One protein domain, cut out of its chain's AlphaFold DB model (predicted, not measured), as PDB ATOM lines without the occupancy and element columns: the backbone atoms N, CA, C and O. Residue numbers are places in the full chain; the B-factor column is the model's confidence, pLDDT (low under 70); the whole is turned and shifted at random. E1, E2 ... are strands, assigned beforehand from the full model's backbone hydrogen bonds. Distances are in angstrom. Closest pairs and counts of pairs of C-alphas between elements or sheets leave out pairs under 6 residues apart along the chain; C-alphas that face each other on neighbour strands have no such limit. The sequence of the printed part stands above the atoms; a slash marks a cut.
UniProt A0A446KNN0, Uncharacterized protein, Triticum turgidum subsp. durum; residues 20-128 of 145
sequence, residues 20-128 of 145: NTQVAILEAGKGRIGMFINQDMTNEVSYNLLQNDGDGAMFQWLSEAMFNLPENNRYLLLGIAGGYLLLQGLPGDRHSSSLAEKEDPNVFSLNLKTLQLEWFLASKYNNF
ATOM      1  N   ASN A  20     116.547 121.955 121.948       80.50
ATOM      2  CA  ASN A  20     117.698 122.679 122.486       80.50
ATOM      3  C   ASN A  20     117.720 124.156 122.061       80.50
ATOM      4  O   ASN A  20     118.781 124.780 122.109       80.50
ATOM      5  N   THR A  21     116.605 124.705 121.572       88.56
ATOM      6  CA  THR A  21     116.536 126.121 121.207       88.56
ATOM      7  C   THR A  21     116.537 126.989 122.459       88.56
ATOM      8  O   THR A  21     115.664 126.868 123.314       88.56
ATOM      9  N   GLN A  22     117.494 127.909 122.527       89.88
ATOM     10  CA  GLN A  22     117.596 128.911 123.582       89.88
ATOM     11  C   GLN A  22     117.232 130.280 123.036       89.88
ATOM     12  O   GLN A  22     117.593 130.611 121.904       89.88
ATOM     13  N   VAL A  23     116.557 131.084 123.856       91.94
ATOM     14  CA  VAL A  23     116.127 132.428 123.477       91.94
ATOM     15  C   VAL A  23     116.463 133.442 124.561       91.94
ATOM     16  O   VAL A  23     116.335 133.161 125.747       91.94
ATOM     17  N   ALA A  24     116.855 134.643 124.147       92.25
ATOM     18  CA  ALA A  24     116.966 135.798 125.028       92.25
ATOM     19  C   ALA A  24     116.270 136.996 124.376       92.25
ATOM     20  O   ALA A  24     116.623 137.396 123.266       92.25
ATOM     21  N   ILE A  25     115.262 137.544 125.053       91.50
ATOM     22  CA  ILE A  25     114.385 138.597 124.522       91.50
ATOM     23  C   ILE A  25     114.797 139.952 125.102       91.50
ATOM     24  O   ILE A  25     115.171 140.053 126.269       91.50
ATOM     25  N   LEU A  26     114.710 141.003 124.286       92.06
ATOM     26  CA  LEU A  26     114.983 142.377 124.697       92.06
ATOM     27  C   LEU A  26     114.086 143.394 123.984       92.06
ATOM     28  O   LEU A  26     113.501 143.116 122.939       92.06
ATOM     29  N   GLU A  27     114.031 144.610 124.523       90.81
ATOM     30  CA  GLU A  27     113.540 145.773 123.780       90.81
ATOM     31  C   GLU A  27     114.623 146.219 122.782       90.81
ATOM     32  O   GLU A  27     115.773 146.453 123.150       90.81
ATOM     33  N   ALA A  28     114.260 146.285 121.502       89.50
ATOM     34  CA  ALA A  28     115.146 146.573 120.371       89.50
ATOM     35  C   ALA A  28     115.067 148.044 119.907       89.50
ATOM     36  O   ALA A  28     115.251 148.377 118.724       89.50
ATOM     37  N   GLY A  29     114.738 148.940 120.834       86.06
ATOM     38  CA  GLY A  29     114.470 150.346 120.585       86.06
ATOM     39  C   GLY A  29     113.115 150.613 119.926       86.06
ATOM     40  O   GLY A  29     112.610 149.848 119.095       86.06
ATOM     41  N   LYS A  30     112.564 151.794 120.233       85.12
ATOM     42  CA  LYS A  30     111.300 152.313 119.678       85.12
ATOM     43  C   LYS A  30     110.094 151.398 119.945       85.12
ATOM     44  O   LYS A  30     109.146 151.405 119.168       85.12
ATOM     45  N   GLY A  31     110.122 150.621 121.029       83.06
ATOM     46  CA  GLY A  31     109.045 149.697 121.387       83.06
ATOM     47  C   GLY A  31     109.022 148.412 120.558       83.06
ATOM     48  O   GLY A  31     108.031 147.690 120.604       83.06
ATOM     49  N   ARG A  32     110.084 148.121 119.799       88.44
ATOM     50  CA  ARG A  32     110.227 146.848 119.084       88.44
ATOM     51  C   ARG A  32     110.770 145.780 120.020       88.44
ATOM     52  O   ARG A  32     111.514 146.087 120.950       88.44
ATOM     53  N   ILE A  33     110.436 144.530 119.735       91.56
ATOM     54  CA  ILE A  33     110.945 143.374 120.472       91.56
ATOM     55  C   ILE A  33     112.008 142.699 119.608       91.56
ATOM     56  O   ILE A  33     111.782 142.439 118.427       91.56
ATOM     57  N   GLY A  34     113.174 142.454 120.195       93.75
ATOM     58  CA  GLY A  34     114.248 141.670 119.605       93.75
ATOM     59  C   GLY A  34     114.418 140.346 120.335       93.75
ATOM     60  O   GLY A  34     114.019 140.205 121.493       93.75
ATOM     61  N   MET A  35     115.036 139.381 119.666       94.50
ATOM     62  CA  MET A  35     115.319 138.070 120.227       94.50
ATOM     63  C   MET A  35     116.626 137.515 119.677       94.50
ATOM     64  O   MET A  35     116.798 137.395 118.465       94.50
ATOM     65  N   PHE A  36     117.521 137.126 120.576       94.75
ATOM     66  CA  PHE A  36     118.638 136.254 120.243       94.75
ATOM     67  C   PHE A  36     118.181 134.805 120.318       94.75
ATOM     68  O   PHE A  36     117.504 134.430 121.273       94.75
ATOM     69  N   ILE A  37     118.555 134.003 119.324       94.00
ATOM     70  CA  ILE A  37     118.261 132.572 119.266       94.00
ATOM     71  C   ILE A  37     119.561 131.821 119.021       94.00
ATOM     72  O   ILE A  37     120.284 132.128 118.069       94.00
ATOM     73  N   ASN A  38     119.810 130.803 119.838       92.31
ATOM     74  CA  ASN A  38     120.828 129.794 119.581       92.31
ATOM     75  C   ASN A  38     120.138 128.434 119.439       92.31
ATOM     76  O   ASN A  38     119.442 127.985 120.353       92.31
ATOM     77  N   GLN A  39     120.289 127.809 118.275       89.31
ATOM     78  CA  GLN A  39     119.795 126.460 118.030       89.31
ATOM     79  C   GLN A  39     120.924 125.473 118.289       89.31
ATOM     80  O   GLN A  39     122.032 125.644 117.797       89.31
ATOM     81  N   ASP A  40     120.645 124.435 119.073       86.88
ATOM     82  CA  ASP A  40     121.605 123.367 119.352       86.88
ATOM     83  C   ASP A  40     122.934 123.823 119.986       86.88
ATOM     84  O   ASP A  40     123.922 123.079 119.983       86.88
ATOM     85  N   MET A  41     122.926 124.949 120.705       87.00
ATOM     86  CA  MET A  41     124.088 125.473 121.438       87.00
ATOM     87  C   MET A  41     125.333 125.600 120.550       87.00
ATOM     88  O   MET A  41     126.443 125.295 120.992       87.00
ATOM     89  N   THR A  42     125.167 125.967 119.282       89.94
ATOM     90  CA  THR A  42     126.304 126.174 118.383       89.94
ATOM     91  C   THR A  42     127.020 127.478 118.733       89.94
ATOM     92  O   THR A  42     126.648 128.208 119.660       89.94
ATOM     93  N   ASN A  43     128.087 127.774 118.002       90.81
ATOM     94  CA  ASN A  43     128.732 129.077 118.038       90.81
ATOM     95  C   ASN A  43     128.020 130.119 117.157       90.81
ATOM     96  O   ASN A  43     128.472 131.256 117.107       90.81
ATOM     97  N   GLU A  44     126.915 129.772 116.499       92.12
ATOM     98  CA  GLU A  44     126.142 130.688 115.662       92.12
ATOM     99  C   GLU A  44     124.895 131.159 116.416       92.12
ATOM    100  O   GLU A  44     124.016 130.375 116.776       92.12
ATOM    101  N   VAL A  45     124.799 132.466 116.657       93.19
ATOM    102  CA  VAL A  45     123.646 133.086 117.319       93.19
ATOM    103  C   VAL A  45     122.950 134.012 116.337       93.19
ATOM    104  O   VAL A  45     123.563 134.928 115.793       93.19
ATOM    105  N   SER A  46     121.653 133.809 116.123       93.44
ATOM    106  CA  SER A  46     120.844 134.702 115.287       93.44
ATOM    107  C   SER A  46     120.173 135.781 116.126       93.44
ATOM    108  O   SER A  46     119.744 135.527 117.251       93.44
ATOM    109  N   TYR A  47     120.056 136.979 115.570       94.50
ATOM    110  CA  TYR A  47     119.259 138.061 116.124       94.50
ATOM    111  C   TYR A  47     118.068 138.332 115.221       94.50
ATOM    112  O   TYR A  47     118.215 138.558 114.022       94.50
ATOM    113  N   ASN A  48     116.886 138.298 115.821       94.00
ATOM    114  CA  ASN A  48     115.610 138.404 115.143       94.00
ATOM    115  C   ASN A  48     114.828 139.587 115.705       94.00
ATOM    116  O   ASN A  48     114.876 139.866 116.904       94.00
ATOM    117  N   LEU A  49     114.068 140.254 114.848       93.69
ATOM    118  CA  LEU A  49     113.151 141.321 115.224       93.69
ATOM    119  C   LEU A  49     111.712 140.849 115.061       93.69
ATOM    120  O   LEU A  49     111.360 140.241 114.049       93.69
ATOM    121  N   LEU A  50     110.877 141.164 116.047       91.81
ATOM    122  CA  LEU A  50     109.438 140.996 115.934       91.81
ATOM    123  C   LEU A  50     108.889 142.127 115.067       91.81
ATOM    124  O   LEU A  50     108.979 143.303 115.433       91.81
ATOM    125  N   GLN A  51     108.317 141.770 113.923       86.75
ATOM    126  CA  GLN A  51     107.639 142.706 113.036       86.75
ATOM    127  C   GLN A  51     106.143 142.407 112.993       86.75
ATOM    128  O   GLN A  51     105.716 141.266 113.151       86.75
ATOM    129  N   ASN A  52     105.357 143.462 112.802       81.69
ATOM    130  CA  ASN A  52     103.940 143.369 112.485       81.69
ATOM    131  C   ASN A  52     103.805 143.403 110.957       81.69
ATOM    132  O   ASN A  52     104.427 144.257 110.323       81.69
ATOM    133  N   ASP A  53     102.999 142.517 110.382       68.94
ATOM    134  CA  ASP A  53     102.766 142.412 108.935       68.94
ATOM    135  C   ASP A  53     101.963 143.581 108.327       68.94
ATOM    136  O   ASP A  53     101.704 143.610 107.128       68.94
ATOM    137  N   GLY A  54     101.621 144.587 109.134       60.16
ATOM    138  CA  GLY A  54     100.964 145.820 108.700       60.16
ATOM    139  C   GLY A  54      99.443 145.780 108.835       60.16
ATOM    140  O   GLY A  54      98.853 146.830 109.078       60.16
ATOM    141  N   ASP A  55      98.839 144.590 108.809       61.97
ATOM    142  CA  ASP A  55      97.401 144.388 109.049       61.97
ATOM    143  C   ASP A  55      97.078 144.124 110.531       61.97
ATOM    144  O   ASP A  55      95.914 144.009 110.915       61.97
ATOM    145  N   GLY A  56      98.097 144.067 111.402       56.81
ATOM    146  CA  GLY A  56      97.913 143.916 112.851       56.81
ATOM    147  C   GLY A  56      97.458 142.522 113.273       56.81
ATOM    148  O   GLY A  56      97.172 142.311 114.452       56.81
ATOM    149  N   ALA A  57      97.384 141.584 112.327       62.44
ATOM    150  CA  ALA A  57      96.839 140.254 112.539       62.44
ATOM    151  C   ALA A  57      97.920 139.229 112.896       62.44
ATOM    152  O   ALA A  57      97.620 138.271 113.613       62.44
ATOM    153  N   MET A  58      99.171 139.419 112.449       68.44
ATOM    154  CA  MET A  58     100.233 138.456 112.719       68.44
ATOM    155  C   MET A  58     101.584 139.121 112.986       68.44
ATOM    156  O   MET A  58     102.146 139.842 112.164       68.44
ATOM    157  N   PHE A  59     102.146 138.814 114.155       80.81
ATOM    158  CA  PHE A  59     103.538 139.117 114.451       80.81
ATOM    159  C   PHE A  59     104.434 137.995 113.931       80.81
ATOM    160  O   PHE A  59     104.205 136.824 114.241       80.81
ATOM    161  N   GLN A  60     105.473 138.353 113.180       87.62
ATOM    162  CA  GLN A  60     106.458 137.412 112.659       87.62
ATOM    163  C   GLN A  60     107.864 137.795 113.120       87.62
ATOM    164  O   GLN A  60     108.246 138.966 113.126       87.62
ATOM    165  N   TRP A  61     108.647 136.784 113.490       90.50
ATOM    166  CA  TRP A  61     110.076 136.930 113.735       90.50
ATOM    167  C   TRP A  61     110.837 136.921 112.413       90.50
ATOM    168  O   TRP A  61     110.728 135.962 111.647       90.50
ATOM    169  N   LEU A  62     111.615 137.970 112.163       91.12
ATOM    170  CA  LEU A  62     112.496 138.067 111.002       91.12
ATOM    171  C   LEU A  62     113.951 138.123 111.457       91.12
ATOM    172  O   LEU A  62     114.290 138.919 112.331       91.12
ATOM    173  N   SER A  63     114.790 137.285 110.848       91.12
ATOM    174  CA  SER A  63     116.232 137.274 111.096       91.12
ATOM    175  C   SER A  63     116.862 138.539 110.529       91.12
ATOM    176  O   SER A  63     116.751 138.814 109.337       91.12
ATOM    177  N   GLU A  64     117.501 139.307 111.403       92.19
ATOM    178  CA  GLU A  64     118.159 140.572 111.080       92.19
ATOM    179  C   GLU A  64     119.671 140.374 110.925       92.19
ATOM    180  O   GLU A  64     120.300 140.964 110.050       92.19
ATOM    181  N   ALA A  65     120.269 139.541 111.783       92.12
ATOM    182  CA  ALA A  65     121.705 139.297 111.786       92.12
ATOM    183  C   ALA A  65     122.049 137.901 112.315       92.12
ATOM    184  O   ALA A  65     121.277 137.278 113.045       92.12
ATOM    185  N   MET A  66     123.254 137.441 111.984       92.06
ATOM    186  CA  MET A  66     123.852 136.221 112.516       92.06
ATOM    187  C   MET A  66     125.258 136.535 113.027       92.06
ATOM    188  O   MET A  66     126.007 137.278 112.389       92.06
ATOM    189  N   PHE A  67     125.592 135.989 114.191       89.56
ATOM    190  CA  PHE A  67     126.845 136.218 114.893       89.56
ATOM    191  C   PHE A  67     127.582 134.906 115.089       89.56
ATOM    192  O   PHE A  67     127.030 133.970 115.664       89.56
ATOM    193  N   ASN A  68     128.848 134.887 114.685       91.00
ATOM    194  CA  ASN A  68     129.740 133.765 114.929       91.00
ATOM    195  C   ASN A  68     130.571 134.071 116.171       91.00
ATOM    196  O   ASN A  68     131.408 134.975 116.185       91.00
ATOM    197  N   LEU A  69     130.305 133.322 117.228       91.50
ATOM    198  CA  LEU A  69     131.099 133.286 118.441       91.50
ATOM    199  C   LEU A  69     132.348 132.407 118.211       91.50
ATOM    200  O   LEU A  69     132.393 131.630 117.250       91.50
ATOM    201  N   PRO A  70     133.375 132.502 119.075       88.50
ATOM    202  CA  PRO A  70     134.579 131.677 118.958       88.50
ATOM    203  C   PRO A  70     134.269 130.172 118.838       88.50
ATOM    204  O   PRO A  70     133.580 129.622 119.698       88.50
ATOM    205  N   GLU A  71     134.806 129.527 117.793       80.19
ATOM    206  CA  GLU A  71     134.446 128.173 117.313       80.19
ATOM    207  C   GLU A  71     134.690 127.038 118.318       80.19
ATOM    208  O   GLU A  71     134.018 126.013 118.273       80.19
ATOM    209  N   ASN A  72     135.621 127.213 119.258       81.31
ATOM    210  CA  ASN A  72     136.019 126.152 120.192       81.31
ATOM    211  C   ASN A  72     135.020 125.913 121.337       81.31
ATOM    212  O   ASN A  72     135.253 125.054 122.190       81.31
ATOM    213  N   ASN A  73     133.921 126.668 121.365       83.50
ATOM    214  CA  ASN A  73     132.914 126.589 122.408       83.50
ATOM    215  C   ASN A  73     131.516 126.410 121.824       83.50
ATOM    216  O   ASN A  73     131.153 126.975 120.794       83.50
ATOM    217  N   ARG A  74     130.699 125.691 122.583       87.94
ATOM    218  CA  ARG A  74     129.238 125.726 122.493       87.94
ATOM    219  C   ARG A  74     128.717 126.794 123.435       87.94
ATOM    220  O   ARG A  74     129.319 126.990 124.485       87.94
ATOM    221  N   TYR A  75     127.613 127.456 123.113       89.62
ATOM    222  CA  TYR A  75     127.153 128.585 123.925       89.62
ATOM    223  C   TYR A  75     125.760 128.373 124.497       89.62
ATOM    224  O   TYR A  75     124.843 127.992 123.775       89.62
ATOM    225  N   LEU A  76     125.620 128.659 125.794       90.31
ATOM    226  CA  LEU A  76     124.335 128.817 126.466       90.31
ATOM    227  C   LEU A  76     123.980 130.299 126.570       90.31
ATOM    228  O   LEU A  76     124.823 131.093 126.990       90.31
ATOM    229  N   LEU A  77     122.739 130.668 126.249       92.31
ATOM    230  CA  LEU A  77     122.215 132.004 126.554       92.31
ATOM    231  C   LEU A  77     121.780 132.056 128.027       92.31
ATOM    232  O   LEU A  77     120.888 131.311 128.411       92.31
ATOM    233  N   LEU A  78     122.387 132.933 128.835       91.44
ATOM    234  CA  LEU A  78     122.038 133.094 130.260       91.44
ATOM    235  C   LEU A  78     121.024 134.219 130.507       91.44
ATOM    236  O   LEU A  78     120.400 134.286 131.563       91.44
ATOM    237  N   GLY A  79     120.880 135.141 129.554       91.69
ATOM    238  CA  GLY A  79     119.927 136.246 129.627       91.69
ATOM    239  C   GLY A  79     120.549 137.609 129.347       91.69
ATOM    240  O   GLY A  79     121.749 137.737 129.093       91.69
ATOM    241  N   ILE A  80     119.704 138.640 129.362       92.31
ATOM    242  CA  ILE A  80     120.070 140.013 128.999       92.31
ATOM    243  C   ILE A  80     119.818 140.950 130.173       92.31
ATOM    244  O   ILE A  80     118.711 141.013 130.702       92.31
ATOM    245  N   ALA A  81     120.834 141.727 130.543       89.94
ATOM    246  CA  ALA A  81     120.704 142.802 131.518       89.94
ATOM    247  C   ALA A  81     121.752 143.890 131.272       89.94
ATOM    248  O   ALA A  81     122.828 143.633 130.736       89.94
ATOM    249  N   GLY A  82     121.442 145.129 131.664       89.12
ATOM    250  CA  GLY A  82     122.418 146.225 131.660       89.12
ATOM    251  C   GLY A  82     123.025 146.569 130.291       89.12
ATOM    252  O   GLY A  82     124.078 147.195 130.245       89.12
ATOM    253  N   GLY A  83     122.391 146.167 129.183       92.25
ATOM    254  CA  GLY A  83     122.923 146.365 127.827       92.25
ATOM    255  C   GLY A  83     123.850 145.250 127.330       92.25
ATOM    256  O   GLY A  83     124.494 145.428 126.295       92.25
ATOM    257  N   TYR A  84     123.896 144.112 128.024       94.38
ATOM    258  CA  TYR A  84     124.710 142.955 127.660       94.38
ATOM    259  C   TYR A  84     123.866 141.686 127.583       94.38
ATOM    260  O   TYR A  84     122.948 141.495 128.380       94.38
ATOM    261  N   LEU A  85     124.212 140.807 126.646       94.62
ATOM    262  CA  LEU A  85     123.805 139.403 126.645       94.62
ATOM    263  C   LEU A  85     124.906 138.589 127.325       94.62
ATOM    264  O   LEU A  85     126.061 138.655 126.906       94.62
ATOM    265  N   LEU A  86     124.559 137.827 128.360       94.00
ATOM    266  CA  LEU A  86     125.487 136.888 128.982       94.00
ATOM    267  C   LEU A  86     125.399 135.520 128.312       94.00
ATOM    268  O   LEU A  86     124.313 134.994 128.052       94.00
ATOM    269  N   LEU A  87     126.571 134.954 128.046       93.00
ATOM    270  CA  LEU A  87     126.758 133.698 127.338       93.00
ATOM    271  C   LEU A  87     127.668 132.799 128.163       93.00
ATOM    272  O   LEU A  87     128.713 133.255 128.616       93.00
ATOM    273  N   GLN A  88     127.338 131.522 128.312       91.56
ATOM    274  CA  GLN A  88     128.292 130.548 128.836       91.56
ATOM    275  C   GLN A  88     128.904 129.753 127.689       91.56
ATOM    276  O   GLN A  88     128.206 128.989 127.033       91.56
ATOM    277  N   GLY A  89     130.207 129.917 127.471       90.75
ATOM    278  CA  GLY A  89     130.993 129.069 126.588       90.75
ATOM    279  C   GLY A  89     131.364 127.762 127.283       90.75
ATOM    280  O   GLY A  89     132.043 127.756 128.311       90.75
ATOM    281  N   LEU A  90     130.900 126.662 126.707       87.06
ATOM    282  CA  LEU A  90     131.202 125.296 127.089       87.06
ATOM    283  C   LEU A  90     132.285 124.761 126.144       87.06
ATOM    284  O   LEU A  90     131.985 124.547 124.962       87.06
ATOM    285  N   PRO A  91     133.508 124.526 126.637       81.50
ATOM    286  CA  PRO A  91     134.584 124.006 125.809       81.50
ATOM    287  C   PRO A  91     134.293 122.567 125.361       81.50
ATOM    288  O   PRO A  91     133.750 121.745 126.110       81.50
ATOM    289  N   GLY A  92     134.666 122.270 124.116       70.94
ATOM    290  CA  GLY A  92     134.619 120.929 123.532       70.94
ATOM    291  C   GLY A  92     133.331 120.551 122.780       70.94
ATOM    292  O   GLY A  92     132.257 121.144 122.934       70.94
ATOM    293  N   ASP A  93     133.459 119.504 121.961       63.88
ATOM    294  CA  ASP A  93     132.398 118.941 121.114       63.88
ATOM    295  C   ASP A  93     131.319 118.211 121.949       63.88
ATOM    296  O   ASP A  93     131.631 117.503 122.911       63.88
ATOM    297  N   ARG A  94     130.040 118.335 121.547       56.81
ATOM    298  CA  ARG A  94     128.883 117.576 122.075       56.81
ATOM    299  C   ARG A  94     129.144 116.063 122.093       56.81
ATOM    300  O   ARG A  94     128.569 115.373 122.932       56.81
ATOM    301  N   HIS A  95     129.989 115.563 121.189       51.97
ATOM    302  CA  HIS A  95     130.266 114.135 121.005       51.97
ATOM    303  C   HIS A  95     131.540 113.625 121.694       51.97
ATOM    304  O   HIS A  95     131.776 112.415 121.701       51.97
ATOM    305  N   SER A  96     132.348 114.499 122.307       52.31
ATOM    306  CA  SER A  96     133.559 114.058 123.000       52.31
ATOM    307  C   SER A  96     133.224 113.523 124.394       52.31
ATOM    308  O   SER A  96     132.917 114.265 125.328       52.31
ATOM    309  N   SER A  97     133.276 112.199 124.532       47.25
ATOM    310  CA  SER A  97     133.112 111.465 125.790       47.25
ATOM    311  C   SER A  97     134.401 111.380 126.619       47.25
ATOM    312  O   SER A  97     134.418 110.696 127.646       47.25
ATOM    313  N   SER A  98     135.488 112.046 126.210       49.84
ATOM    314  CA  SER A  98     136.741 111.989 126.958       49.84
ATOM    315  C   SER A  98     136.636 112.792 128.262       49.84
ATOM    316  O   SER A  98     136.346 113.983 128.288       49.84
ATOM    317  N   LEU A  99     136.895 112.108 129.379       46.56
ATOM    318  CA  LEU A  99     137.066 112.688 130.717       46.56
ATOM    319  C   LEU A  99     138.395 113.455 130.881       46.56
ATOM    320  O   LEU A  99     138.731 113.863 131.990       46.56
ATOM    321  N   ALA A 100     139.177 113.613 129.810       47.03
ATOM    322  CA  ALA A 100     140.445 114.324 129.851       47.03
ATOM    323  C   ALA A 100     140.167 115.829 129.883       47.03
ATOM    324  O   ALA A 100     139.644 116.365 128.912       47.03
ATOM    325  N   GLU A 101     140.460 116.439 131.035       51.41
ATOM    326  CA  GLU A 101     140.492 117.882 131.311       51.41
ATOM    327  C   GLU A 101     139.463 118.679 130.502       51.41
ATOM    328  O   GLU A 101     139.799 119.430 129.590       51.41
ATOM    329  N   LYS A 102     138.176 118.511 130.836       62.81
ATOM    330  CA  LYS A 102     137.180 119.503 130.426       62.81
ATOM    331  C   LYS A 102     137.617 120.828 131.031       62.81
ATOM    332  O   LYS A 102     137.550 120.982 132.248       62.81
ATOM    333  N   GLU A 103     138.099 121.733 130.186       71.50
ATOM    334  CA  GLU A 103     138.343 123.113 130.575       71.50
ATOM    335  C   GLU A 103     137.092 123.658 131.279       71.50
ATOM    336  O   GLU A 103     135.955 123.331 130.916       71.50
ATOM    337  N   ASP A 104     137.300 124.453 132.325       80.12
ATOM    338  CA  ASP A 104     136.187 125.061 133.043       80.12
ATOM    339  C   ASP A 104     135.406 125.977 132.078       80.12
ATOM    340  O   ASP A 104     136.014 126.761 131.338       80.12
ATOM    341  N   PRO A 105     134.062 125.909 132.064       85.62
ATOM    342  CA  PRO A 105     133.244 126.843 131.310       85.62
ATOM    343  C   PRO A 105     133.601 128.304 131.585       85.62
ATOM    344  O   PRO A 105     133.829 128.711 132.723       85.62
ATOM    345  N   ASN A 106     133.550 129.136 130.555       89.12
ATOM    346  CA  ASN A 106     133.733 130.577 130.704       89.12
ATOM    347  C   ASN A 106     132.417 131.299 130.458       89.12
ATOM    348  O   ASN A 106     131.627 130.899 129.608       89.12
ATOM    349  N   VAL A 107     132.178 132.374 131.194       91.12
ATOM    350  CA  VAL A 107     131.074 133.289 130.927       91.12
ATOM    351  C   VAL A 107     131.626 134.486 130.175       91.12
ATOM    352  O   VAL A 107     132.660 135.049 130.537       91.12
ATOM    353  N   PHE A 108     130.907 134.874 129.135       92.88
ATOM    354  CA  PHE A 108     131.198 136.001 128.277       92.88
ATOM    355  C   PHE A 108     130.048 136.997 128.337       92.88
ATOM    356  O   PHE A 108     128.889 136.622 128.525       92.88
ATOM    357  N   SER A 109     130.370 138.264 128.130       94.25
ATOM    358  CA  SER A 109     129.399 139.332 127.940       94.25
ATOM    359  C   SER A 109     129.494 139.850 126.514       94.25
ATOM    360  O   SER A 109     130.560 140.283 126.077       94.25
ATOM    361  N   LEU A 110     128.379 139.828 125.791       94.69
ATOM    362  CA  LEU A 110     128.242 140.458 124.484       94.69
ATOM    363  C   LEU A 110     127.584 141.825 124.664       94.69
ATOM    364  O   LEU A 110     126.423 141.913 125.071       94.69
ATOM    365  N   ASN A 111     128.310 142.895 124.356       94.69
ATOM    366  CA  ASN A 111     127.763 144.245 124.380       94.69
ATOM    367  C   ASN A 111     126.736 144.412 123.253       94.69
ATOM    368  O   ASN A 111     127.072 144.292 122.079       94.69
ATOM    369  N   LEU A 112     125.489 144.741 123.585       92.44
ATOM    370  CA  LEU A 112     124.406 144.801 122.598       92.44
ATOM    371  C   LEU A 112     124.507 145.995 121.640       92.44
ATOM    372  O   LEU A 112     123.878 145.998 120.585       92.44
ATOM    373  N   LYS A 113     125.285 147.019 121.999       90.75
ATOM    374  CA  LYS A 113     125.489 148.210 121.172       90.75
ATOM    375  C   LYS A 113     126.674 148.048 120.227       90.75
ATOM    376  O   LYS A 113     126.595 148.480 119.082       90.75
ATOM    377  N   THR A 114     127.782 147.501 120.722       92.25
ATOM    378  CA  THR A 114     129.031 147.380 119.952       92.25
ATOM    379  C   THR A 114     129.218 146.002 119.335       92.25
ATOM    380  O   THR A 114     130.059 145.856 118.453       92.25
ATOM    381  N   LEU A 115     128.444 145.011 119.784       89.25
ATOM    382  CA  LEU A 115     128.545 143.602 119.395       89.25
ATOM    383  C   LEU A 115     129.924 143.003 119.701       89.25
ATOM    384  O   LEU A 115     130.340 142.017 119.099       89.25
ATOM    385  N   GLN A 116     130.637 143.603 120.655       93.00
ATOM    386  CA  GLN A 116     131.911 143.102 121.143       93.00
ATOM    387  C   GLN A 116     131.669 142.064 122.230       93.00
ATOM    388  O   GLN A 116     130.914 142.304 123.177       93.00
ATOM    389  N   LEU A 117     132.309 140.910 122.063       93.25
ATOM    390  CA  LEU A 117     132.316 139.827 123.029       93.25
ATOM    391  C   LEU A 117     133.537 139.974 123.936       93.25
ATOM    392  O   LEU A 117     134.665 140.060 123.450       93.25
ATOM    393  N   GLU A 118     133.316 139.949 125.242       94.94
ATOM    394  CA  GLU A 118     134.371 140.038 126.248       94.94
ATOM    395  C   GLU A 118     134.263 138.870 127.226       94.94
ATOM    396  O   GLU A 118     133.170 138.385 127.525       94.94
ATOM    397  N   TRP A 119     135.405 138.399 127.726       92.62
ATOM    398  CA  TRP A 119     135.428 137.452 128.835       92.62
ATOM    399  C   TRP A 119     134.940 138.155 130.105       92.62
ATOM    400  O   TRP A 119     135.413 139.242 130.429       92.62
ATOM    401  N   PHE A 120     134.000 137.534 130.814       88.56
ATOM    402  CA  PHE A 120     133.373 138.114 131.997       88.56
ATOM    403  C   PHE A 120     133.857 137.436 133.283       88.56
ATOM    404  O   PHE A 120     134.345 138.110 134.189       88.56
ATOM    405  N   LEU A 121     133.739 136.105 133.368       87.25
ATOM    406  CA  LEU A 121     134.236 135.323 134.504       87.25
ATOM    407  C   LEU A 121     134.484 133.857 134.137       87.25
ATOM    408  O   LEU A 121     133.862 133.316 133.224       87.25
ATOM    409  N   ALA A 122     135.344 133.192 134.907       83.94
ATOM    410  CA  ALA A 122     135.492 131.740 134.868       83.94
ATOM    411  C   ALA A 122     134.393 131.078 135.713       83.94
ATOM    412  O   ALA A 122     134.131 131.505 136.841       83.94
ATOM    413  N   SER A 123     133.771 130.022 135.194       76.94
ATOM    414  CA  SER A 123     132.720 129.265 135.872       76.94
ATOM    415  C   SER A 123     133.129 127.807 136.014       76.94
ATOM    416  O   SER A 123     133.285 127.094 135.035       76.94
ATOM    417  N   LYS A 124     133.214 127.321 137.252       72.69
ATOM    418  CA  LYS A 124     133.519 125.906 137.532       72.69
ATOM    419  C   LYS A 124     132.355 124.957 137.250       72.69
ATOM    420  O   LYS A 124     132.517 123.741 137.277       72.69
ATOM    421  N   TYR A 125     131.163 125.510 137.042       71.88
ATOM    422  CA  TYR A 125     129.942 124.742 136.858       71.88
ATOM    423  C   TYR A 125     129.234 125.145 135.579       71.88
ATOM    424  O   TYR A 125     129.327 126.282 135.103       71.88
ATOM    425  N   ASN A 126     128.507 124.182 135.037       71.25
ATOM    426  CA  ASN A 126     127.604 124.411 133.935       71.25
ATOM    427  C   ASN A 126     126.298 125.018 134.462       71.25
ATOM    428  O   ASN A 126     125.752 124.528 135.448       71.25
ATOM    429  N   ASN A 127     125.814 126.065 133.808       69.88
ATOM    430  CA  ASN A 127     124.655 126.851 134.210       69.88
ATOM    431  C   ASN A 127     123.464 126.579 133.280       69.88
ATOM    432  O   ASN A 127     122.778 127.507 132.866       69.88
ATOM    433  N   PHE A 128     123.228 125.307 132.937       66.12
ATOM    434  CA  PHE A 128     122.162 124.890 132.017       66.12
ATOM    435  C   PHE A 128     120.758 125.383 132.407       66.12
ATOM    436  O   PHE A 128     119.932 125.545 131.516       66.12
TER     437      PHE A 128
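AT A GLANCE: This is residues 20 to 128 of the 145 residues of an uncharacterized protein of Triticum turgidum subsp. durum (UniProt A0A446KNN0). Two strongly twisted four-stranded sheets, E1 to E4 and E5 to E8, make a sandwich that is only partly face to face, closest along the edge strands E1 and E5, while E4 and E8 at the far edges stay apart. Two loops stick out at opposite ends of the long axis: residues 53 to 58, between E3 and E4, and residues 95 to 101, between E6 and E7. The printed part has 109 residues with eight named strands and no named helix; each sheet is a meander, each strand the antiparallel neighbour of the one before, and the class is all strand. With a radius of gyration of the C-alphas of 15.6 A it is only just compact, close to loose, and it spans 56 by 28 by 20 A.

HOW THE PARTS SIT: The first sheet runs E1 (residues 22 to 27), E2 (33 to 38), E3 (44 to 52), E4 (59 to 68), with E1 and E4 as edge strands. In the hairpin E1 and E2, N 24 and O 36 are 3.0 A apart, within hydrogen-bond range. In the hairpin E2 and E3, N 35 and O 48 are 2.8 A apart, and in the hairpin E3 and E4, N 49 and O 62 are 2.9 A apart. The second sheet runs E5 (73 to 81), E6 (84 to 91), E7 (106 to 111), E8 (117 to 122), with E5 and E8 as edge strands. Its hairpins have N 76 and O 88 at 2.9 A, N 87 and O 108 at 2.9 A, and N 109 and O 118 at 2.9 A. The parts of the sheets that face each other are 9.4 A centre to centre, their strands at 26 degrees. The closest C-alphas of E1 and E5 are those of Ala 24 and Gly 79, 5.5 A apart; those of E2 and E5 are Asn 38 and Leu 77, 7.4 A. E4 and E5 are apart, though a tight link joins them.

IN THESE COORDINATES: E1 begins with C-alpha 22 at (117.596, 128.911, 123.582). E3 is 25.8 A long from first to last C-alpha, and E4, the longest strand by residues, is 26.7 A. E5, 22.2 A long, begins with C-alpha 73 at (132.914, 126.589, 122.408) and bends by 53 degrees at residue 78. E6 is 21.4 A long. E8 ends with C-alpha 122 at (135.492, 131.740, 134.868).

THE WHOLE: The two C-alphas farthest apart are those of Asp 55 and Ala 100, 56.5 A. Without the free stretches, the body spans 45 by 26 by 20 A. The printed part has no cut; its long link is E6 to E7, residues 92 to 105. Mean pLDDT of the printed part is 83.8, with residues 53 to 58, 93 to 102 and 127 to 128 under 70.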